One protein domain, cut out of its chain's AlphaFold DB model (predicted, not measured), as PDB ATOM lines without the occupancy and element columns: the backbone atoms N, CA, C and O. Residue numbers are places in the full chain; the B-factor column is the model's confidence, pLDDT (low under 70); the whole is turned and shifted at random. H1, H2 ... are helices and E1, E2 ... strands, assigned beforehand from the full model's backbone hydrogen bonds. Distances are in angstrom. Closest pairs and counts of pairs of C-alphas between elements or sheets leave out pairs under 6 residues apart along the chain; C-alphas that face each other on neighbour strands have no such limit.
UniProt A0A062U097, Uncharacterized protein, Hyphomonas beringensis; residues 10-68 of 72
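AT A GLANCE: This is residues 10 to 68 of the 72 residues of an uncharacterized protein of Hyphomonas beringensis (UniProt A0A062U097). What shape do these atoms make? They make a loose rod: a strongly twisted, branched sheet of five strands built along the long strand E1, with the turn of the hairpin E1 and E2 at one end and the turn of the hairpin E3 and E4 at the other. E5 runs back beside residues 10 to 15 of E1, and the short helix H1 only grazes the sheet. What is it made of? The 59 printed residues hold five named strands and one named helix, in the order E1, E2, E3, E4, H1, E5; the class is mostly strand, and the strand pairs are antiparallel. How large is it? The radius of gyration of the C-alphas is 13.6 A, and the C-alphas span 46 by 21 by 18 A.

HOW THE PARTS SIT: Which strands pair with E1, residues 10 to 19? The pairing is staggered: residues 10 to 13 pair with E3, residues 31 to 38, residues 10 to 15 with E5, residues 61 to 67, and residues 16 to 19 with E2, residues 25 to 27. Within hydrogen-bond range are N 11 and O 34 at 2.8 A for E3, N 12 and O 64 at 3.0 A for E5, and N 17 and O 26 at 2.8 A for E2. What lies beyond E3? E4, residues 45 to 49, is its antiparallel neighbour on the other side from E1, with N 37 and O 46 2.8 A apart; E4 is apart from E2 and from E5. Where is H1, residues 54 to 57? It only grazes the sheet, with residues 54 to 56, and its closest C-alphas to E1 are those of Cys 15 and Glu 55, 6.6 A apart. H1 is too short for any O i to N i+4 pair, and its one O i to N i+3 pair is within range.

IN THESE COORDINATES: Where does E1 begin, and how long is it? C-alpha 10 is at (-127.707, -51.272, -59.582), and E1 measures 26.3 A from first to last C-alpha. How long are the strands after it? E2 measures 6.2 A, E3 21.8 A and E4 12.6 A. What follows? H1 measures 5.3 A, and E5 measures 20.0 A, ending with C-alpha 67 at (-126.240, -56.918, -56.969).

THE WHOLE: Which C-alphas are farthest apart? Those of Glu 21 and Lys 40, at 46.4 A. Is anything cut or long? The printed part has no cut; the link E3 to E4 is short, and the other four links are tight. How confident is the model? The mean pLDDT of the printed part is 94.7, and no printed residue is under 70.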
ATOM      1  N   ARG A  10    -126.730 -52.080 -58.836       96.50
ATOM      2  CA  ARG A  10    -127.707 -51.272 -59.582       96.50
ATOM      3  C   ARG A  10    -128.810 -50.811 -58.648       96.50
ATOM      4  O   ARG A  10    -129.173 -51.528 -57.717       96.50
ATOM      5  N   VAL A  11    -129.327 -49.615 -58.894       97.44
ATOM      6  CA  VAL A  11    -130.387 -49.020 -58.086       97.44
ATOM      7  C   VAL A  11    -131.578 -48.701 -58.960       97.44
ATOM      8  O   VAL A  11    -131.461 -47.953 -59.929       97.44
ATOM      9  N   SER A  12    -132.728 -49.238 -58.576       97.50
ATOM     10  CA  SER A  12    -134.005 -48.989 -59.237       97.50
ATOM     11  C   SER A  12    -134.997 -48.352 -58.277       97.50
ATOM     12  O   SER A  12    -134.870 -48.486 -57.062       97.50
ATOM     13  N   PHE A  13    -136.003 -47.678 -58.818       97.75
ATOM     14  CA  PHE A  13    -137.085 -47.073 -58.052       97.75
ATOM     15  C   PHE A  13    -138.439 -47.444 -58.643       97.75
ATOM     16  O   PHE A  13    -138.588 -47.483 -59.867       97.75
ATOM     17  N   ALA A  14    -139.414 -47.707 -57.775       97.75
ATOM     18  CA  ALA A  14    -140.814 -47.874 -58.142       97.75
ATOM     19  C   ALA A  14    -141.692 -46.946 -57.300       97.75
ATOM     20  O   ALA A  14    -141.577 -46.939 -56.073       97.75
ATOM     21  N   CYS A  15    -142.591 -46.208 -57.951       97.44
ATOM     22  CA  CYS A  15    -143.588 -45.398 -57.254       97.44
ATOM     23  C   CYS A  15    -144.595 -46.296 -56.528       97.44
ATOM     24  O   CYS A  15    -144.940 -47.373 -57.024       97.44
ATOM     25  N   ILE A  16    -145.126 -45.821 -55.406       97.44
ATOM     26  CA  ILE A  16    -146.348 -46.385 -54.831       97.44
ATOM     27  C   ILE A  16    -147.518 -45.913 -55.701       97.44
ATOM     28  O   ILE A  16    -147.685 -44.720 -55.935       97.44
ATOM     29  N   ILE A  17    -148.315 -46.852 -56.206       96.81
ATOM     30  CA  ILE A  17    -149.453 -46.581 -57.103       96.81
ATOM     31  C   ILE A  17    -150.809 -46.862 -56.445       96.81
ATOM     32  O   ILE A  17    -151.848 -46.747 -57.089       96.81
ATOM     33  N   GLY A  18    -150.807 -47.259 -55.174       96.56
ATOM     34  CA  GLY A  18    -152.006 -47.533 -54.393       96.56
ATOM     35  C   GLY A  18    -151.725 -48.486 -53.239       96.56
ATOM     36  O   GLY A  18    -150.570 -48.732 -52.889       96.56
ATOM     37  N   LYS A  19    -152.797 -49.045 -52.680       97.69
ATOM     38  CA  LYS A  19    -152.759 -50.106 -51.672       97.69
ATOM     39  C   LYS A  19    -153.450 -51.363 -52.205       97.69
ATOM     40  O   LYS A  19    -154.329 -51.248 -53.060       97.69
ATOM     41  N   ASP A  20    -153.030 -52.540 -51.755       95.94
ATOM     42  CA  ASP A  20    -153.769 -53.789 -51.975       95.94
ATOM     43  C   ASP A  20    -154.909 -53.973 -50.952       95.94
ATOM     44  O   ASP A  20    -155.180 -53.080 -50.145       95.94
ATOM     45  N   GLU A  21    -155.614 -55.107 -51.024       97.12
ATOM     46  CA  GLU A  21    -156.765 -55.422 -50.158       97.12
ATOM     47  C   GLU A  21    -156.386 -55.522 -48.671       97.12
ATOM     48  O   GLU A  21    -157.211 -55.231 -47.807       97.12
ATOM     49  N   ASP A  22    -155.125 -55.846 -48.380       96.88
ATOM     50  CA  ASP A  22    -154.572 -55.955 -47.029       96.88
ATOM     51  C   ASP A  22    -153.965 -54.623 -46.534       96.88
ATOM     52  O   ASP A  22    -153.463 -54.529 -45.412       96.88
ATOM     53  N   GLY A  23    -154.010 -53.564 -47.354       95.94
ATOM     54  CA  GLY A  23    -153.483 -52.238 -47.026       95.94
ATOM     55  C   GLY A  23    -151.974 -52.070 -47.249       95.94
ATOM     56  O   GLY A  23    -151.403 -51.042 -46.853       95.94
ATOM     57  N   ASN A  24    -151.311 -53.026 -47.903       95.56
ATOM     58  CA  ASN A  24    -149.892 -52.932 -48.241       95.56
ATOM     59  C   ASN A  24    -149.677 -52.061 -49.477       95.56
ATOM     60  O   ASN A  24    -150.547 -51.947 -50.338       95.56
ATOM     61  N   ASP A  25    -148.507 -51.427 -49.572       96.12
ATOM     62  CA  ASP A  25    -148.162 -50.614 -50.737       96.12
ATOM     63  C   ASP A  25    -148.105 -51.452 -52.013       96.12
ATOM     64  O   ASP A  25    -147.321 -52.394 -52.138       96.12
ATOM     65  N   LYS A  26    -148.895 -51.045 -53.007       97.06
ATOM     66  CA  LYS A  26    -148.802 -51.566 -54.363       97.06
ATOM     67  C   LYS A  26    -147.816 -50.715 -55.145       97.06
ATOM     68  O   LYS A  26    -148.012 -49.509 -55.295       97.06
ATOM     69  N   LEU A  27    -146.772 -51.346 -55.669       97.38
ATOM     70  CA  LEU A  27    -145.718 -50.665 -56.416       97.38
ATOM     71  C   LEU A  27    -145.979 -50.702 -57.925       97.38
ATOM     72  O   LEU A  27    -146.504 -51.676 -58.465       97.38
ATOM     73  N   GLY A  28    -145.599 -49.623 -58.604       96.12
ATOM     74  CA  GLY A  28    -145.516 -49.564 -60.058       96.12
ATOM     75  C   GLY A  28    -144.302 -50.321 -60.596       96.12
ATOM     76  O   GLY A  28    -143.584 -51.016 -59.877       96.12
ATOM     77  N   GLN A  29    -144.039 -50.171 -61.893       96.38
ATOM     78  CA  GLN A  29    -142.864 -50.789 -62.499       96.38
ATOM     79  C   GLN A  29    -141.575 -50.133 -61.992       96.38
ATOM     80  O   GLN A  29    -141.401 -48.921 -62.121       96.38
ATOM     81  N   ALA A  30    -140.642 -50.946 -61.498       96.44
ATOM     82  CA  ALA A  30    -139.319 -50.470 -61.122       96.44
ATOM     83  C   ALA A  30    -138.503 -50.069 -62.361       96.44
ATOM     84  O   ALA A  30    -138.430 -50.811 -63.346       96.44
ATOM     85  N   ARG A  31    -137.854 -48.907 -62.301       96.06
ATOM     86  CA  ARG A  31    -136.934 -48.412 -63.333       96.06
ATOM     87  C   ARG A  31    -135.567 -48.157 -62.721       96.06
ATOM     88  O   ARG A  31    -135.498 -47.639 -61.611       96.06
ATOM     89  N   GLU A  32    -134.500 -48.537 -63.419       96.75
ATOM     90  CA  GLU A  32    -133.135 -48.229 -62.977       96.75
ATOM     91  C   GLU A  32    -132.933 -46.708 -62.989       96.75
ATOM     92  O   GLU A  32    -133.259 -46.041 -63.971       96.75
ATOM     93  N   ILE A  33    -132.436 -46.166 -61.879       97.19
ATOM     94  CA  ILE A  33    -132.216 -44.728 -61.675       97.19
ATOM     95  C   ILE A  33    -130.764 -44.395 -61.331       97.19
ATOM     96  O   ILE A  33    -130.413 -43.221 -61.211       97.19
ATOM     97  N   GLY A  34    -129.912 -45.403 -61.147       96.38
ATOM     98  CA  GLY A  34    -128.502 -45.192 -60.866       96.38
ATOM     99  C   GLY A  34    -127.776 -46.440 -60.388       96.38
ATOM    100  O   GLY A  34    -128.233 -47.574 -60.533       96.38
ATOM    101  N   ALA A  35    -126.615 -46.223 -59.775       97.25
ATOM    102  CA  ALA A  35    -125.767 -47.295 -59.273       97.25
ATOM    103  C   ALA A  35    -124.982 -46.878 -58.026       97.25
ATOM    104  O   ALA A  35    -124.686 -45.699 -57.812       97.25
ATOM    105  N   ILE A  36    -124.595 -47.866 -57.221       96.38
ATOM    106  CA  ILE A  36    -123.710 -47.672 -56.070       96.38
ATOM    107  C   ILE A  36    -122.273 -47.964 -56.492       96.38
ATOM    108  O   ILE A  36    -121.983 -49.005 -57.079       96.38
ATOM    109  N   TRP A  37    -121.358 -47.059 -56.159       94.94
ATOM    110  CA  TRP A  37    -119.937 -47.148 -56.485       94.94
ATOM    111  C   TRP A  37    -119.086 -47.355 -55.230       94.94
ATOM    112  O   TRP A  37    -119.401 -46.794 -54.174       94.94
ATOM    113  N   PRO A  38    -117.990 -48.128 -55.310       93.00
ATOM    114  CA  PRO A  38    -117.127 -48.362 -54.162       93.00
ATOM    115  C   PRO A  38    -116.359 -47.091 -53.773       93.00
ATOM    116  O   PRO A  38    -115.871 -46.347 -54.627       93.00
ATOM    117  N   ARG A  39    -116.200 -46.854 -52.466       91.81
ATOM    118  CA  ARG A  39    -115.325 -45.791 -51.945       91.81
ATOM    119  C   ARG A  39    -113.889 -46.288 -51.804       91.81
ATOM    120  O   ARG A  39    -113.661 -47.437 -51.443       91.81
ATOM    121  N   LYS A  40    -112.911 -45.392 -51.996       88.06
ATOM    122  CA  LYS A  40    -111.471 -45.707 -51.864       88.06
ATOM    123  C   LYS A  40    -111.090 -46.300 -50.502       88.06
ATOM    124  O   LYS A  40    -110.172 -47.101 -50.429       88.06
ATOM    125  N   ASN A  41    -111.785 -45.906 -49.435       88.56
ATOM    126  CA  ASN A  41    -111.548 -46.401 -48.077       88.56
ATOM    127  C   ASN A  41    -112.307 -47.704 -47.753       88.56
ATOM    128  O   ASN A  41    -112.288 -48.133 -46.603       88.56
ATOM    129  N   GLY A  42    -113.031 -48.283 -48.718       84.00
ATOM    130  CA  GLY A  42    -113.790 -49.526 -48.562       84.00
ATOM    131  C   GLY A  42    -115.031 -49.445 -47.664       84.00
ATOM    132  O   GLY A  42    -115.720 -50.447 -47.510       84.00
ATOM    133  N   LYS A  43    -115.345 -48.284 -47.071       89.75
ATOM    134  CA  LYS A  43    -116.485 -48.125 -46.154       89.75
ATOM    135  C   LYS A  43    -117.701 -47.560 -46.885       89.75
ATOM    136  O   LYS A  43    -117.702 -46.389 -47.266       89.75
ATOM    137  N   GLY A  44    -118.745 -48.376 -47.013       89.00
ATOM    138  CA  GLY A  44    -119.987 -48.011 -47.699       89.00
ATOM    139  C   GLY A  44    -119.804 -47.808 -49.207       89.00
ATOM    140  O   GLY A  44    -118.782 -48.176 -49.790       89.00
ATOM    141  N   GLY A  45    -120.802 -47.195 -49.841       92.94
ATOM    142  CA  GLY A  45    -120.790 -46.880 -51.267       92.94
ATOM    143  C   GLY A  45    -121.330 -45.484 -51.554       92.94
ATOM    144  O   GLY A  45    -121.950 -44.855 -50.699       92.94
ATOM    145  N   ILE A  46    -121.057 -44.984 -52.755       95.25
ATOM    146  CA  ILE A  46    -121.607 -43.728 -53.267       95.25
ATOM    147  C   ILE A  46    -122.759 -44.091 -54.194       95.25
ATOM    148  O   ILE A  46    -122.515 -44.643 -55.265       95.25
ATOM    149  N   LEU A  47    -123.993 -43.782 -53.800       95.62
ATOM    150  CA  LEU A  47    -125.121 -43.823 -54.722       95.62
ATOM    151  C   LEU A  47    -125.014 -42.637 -55.679       95.62
ATOM    152  O   LEU A  47    -125.025 -41.483 -55.253       95.62
ATOM    153  N   ARG A  48    -124.888 -42.933 -56.970       95.38
ATOM    154  CA  ARG A  48    -124.951 -41.948 -58.042       95.38
ATOM    155  C   ARG A  48    -126.232 -42.172 -58.830       95.38
ATOM    156  O   ARG A  48    -126.399 -43.240 -59.413       95.38
ATOM    157  N   PHE A  49    -127.096 -41.165 -58.830       95.44
ATOM    158  CA  PHE A  49    -128.291 -41.145 -59.662       95.44
ATOM    159  C   PHE A  49    -127.942 -40.682 -61.076       95.44
ATOM    160  O   PHE A  49    -127.256 -39.672 -61.246       95.44
ATOM    161  N   ASP A  50    -128.438 -41.415 -62.065       94.12
ATOM    162  CA  ASP A  50    -128.475 -40.995 -63.465       94.12
ATOM    163  C   ASP A  50    -129.766 -40.212 -63.748       94.12
ATOM    164  O   ASP A  50    -129.782 -39.284 -64.557       94.12
ATOM    165  N   HIS A  51    -130.837 -40.538 -63.020       91.25
ATOM    166  CA  HIS A  51    -132.095 -39.803 -63.009       91.25
ATOM    167  C   HIS A  51    -132.669 -39.754 -61.588       91.25
ATOM    168  O   HIS A  51    -132.562 -40.724 -60.842       91.25
ATOM    169  N   VAL A  52    -133.290 -38.636 -61.205       93.31
ATOM    170  CA  VAL A  52    -133.947 -38.487 -59.897       93.31
ATOM    171  C   VAL A  52    -135.451 -38.327 -60.130       93.31
ATOM    172  O   VAL A  52    -135.865 -37.254 -60.571       93.31
ATOM    173  N   PRO A  53    -136.271 -39.362 -59.868       89.19
ATOM    174  CA  PRO A  53    -137.719 -39.251 -60.006       89.19
ATOM    175  C   PRO A  53    -138.291 -38.304 -58.944       89.19
ATOM    176  O   PRO A  53    -137.822 -38.275 -57.803       89.19
ATOM    177  N   ILE A  54    -139.306 -37.515 -59.303       94.38
ATOM    178  CA  ILE A  54    -139.883 -36.514 -58.394       94.38
ATOM    179  C   ILE A  54    -140.568 -37.176 -57.192       94.38
ATOM    180  O   ILE A  54    -140.468 -36.682 -56.070       94.38
ATOM    181  N   GLU A  55    -141.181 -38.336 -57.393       95.44
ATOM    182  CA  GLU A  55    -141.854 -39.139 -56.372       95.44
ATOM    183  C   GLU A  55    -140.871 -39.609 -55.295       95.44
ATOM    184  O   GLU A  55    -141.206 -39.628 -54.111       95.44
ATOM    185  N   LEU A  56    -139.616 -39.896 -55.668       92.56
ATOM    186  CA  LEU A  56    -138.572 -40.231 -54.699       92.56
ATOM    187  C   LEU A  56    -138.314 -39.068 -53.736       92.56
ATOM    188  O   LEU A  56    -138.144 -39.287 -52.540       92.56
ATOM    189  N   THR A  57    -138.335 -37.827 -54.228       91.50
ATOM    190  CA  THR A  57    -138.143 -36.641 -53.371       91.50
ATOM    191  C   THR A  57    -139.295 -36.423 -52.388       91.50
ATOM    192  O   THR A  57    -139.119 -35.740 -51.383       91.50
ATOM    193  N   ARG A  58    -140.458 -37.027 -52.660       94.06
ATOM    194  CA  ARG A  58    -141.659 -36.985 -51.816       94.06
ATOM    195  C   ARG A  58    -141.806 -38.211 -50.915       94.06
ATOM    196  O   ARG A  58    -142.720 -38.250 -50.103       94.06
ATOM    197  N   GLY A  59    -140.916 -39.199 -51.043       92.75
ATOM    198  CA  GLY A  59    -141.030 -40.473 -50.331       92.75
ATOM    199  C   GLY A  59    -142.165 -41.369 -50.842       92.75
ATOM    200  O   GLY A  59    -142.579 -42.283 -50.141       92.75
ATOM    201  N   GLU A  60    -142.667 -41.134 -52.056       95.69
ATOM    202  CA  GLU A  60    -143.817 -41.832 -52.652       95.69
ATOM    203  C   GLU A  60    -143.374 -43.062 -53.465       95.69
ATOM    204  O   GLU A  60    -143.788 -43.287 -54.604       95.69
ATOM    205  N   GLY A  61    -142.473 -43.868 -52.907       95.50
ATOM    206  CA  GLY A  61    -141.925 -45.022 -53.609       95.50
ATOM    207  C   GLY A  61    -140.867 -45.779 -52.829       95.50
ATOM    208  O   GLY A  61    -140.523 -45.444 -51.698       95.50
ATOM    209  N   VAL A  62    -140.330 -46.810 -53.471       96.50
ATOM    210  CA  VAL A  62    -139.366 -47.738 -52.879       96.50
ATOM    211  C   VAL A  62    -138.113 -47.804 -53.741       96.50
ATOM    212  O   VAL A  62    -138.189 -47.896 -54.969       96.50
ATOM    213  N   ILE A  63    -136.950 -47.768 -53.085       96.88
ATOM    214  CA  ILE A  63    -135.646 -48.000 -53.710       96.88
ATOM    215  C   ILE A  63    -135.295 -49.484 -53.609       96.88
ATOM    216  O   ILE A  63    -135.319 -50.068 -52.527       96.88
ATOM    217  N   PHE A  64    -134.876 -50.059 -54.729       96.81
ATOM    218  CA  PHE A  64    -134.323 -51.403 -54.823       96.81
ATOM    219  C   PHE A  64    -132.819 -51.323 -55.051       96.81
ATOM    220  O   PHE A  64    -132.357 -50.563 -55.903       96.81
ATOM    221  N   ILE A  65    -132.064 -52.134 -54.314       96.38
ATOM    222  CA  ILE A  65    -130.618 -52.285 -54.474       96.38
ATOM    223  C   ILE A  65    -130.371 -53.713 -54.947       96.38
ATOM    224  O   ILE A  65    -130.649 -54.659 -54.216       96.38
ATOM    225  N   ASN A  66    -129.858 -53.853 -56.164       93.94
ATOM    226  CA  ASN A  66    -129.615 -55.142 -56.800       93.94
ATOM    227  C   ASN A  66    -128.115 -55.353 -56.985       93.94
ATOM    228  O   ASN A  66    -127.416 -54.444 -57.442       93.94
ATOM    229  N   ASP A  67    -127.621 -56.549 -56.674       90.88
ATOM    230  CA  ASP A  67    -126.240 -56.918 -56.969       90.88
ATOM    231  C   ASP A  67    -125.955 -56.769 -58.466       90.88
ATOM    232  O   ASP A  67    -126.772 -57.128 -59.317       90.88
ATOM    233  N   VAL A  68    -124.774 -56.248 -58.811       89.50
ATOM    234  CA  VAL A  68    -124.275 -56.454 -60.173       89.50
ATOM    235  C   VAL A  68    -123.800 -57.898 -60.273       89.50
ATOM    236  O   VAL A  68    -123.030 -58.346 -59.420       89.50
TER     237      VAL A  68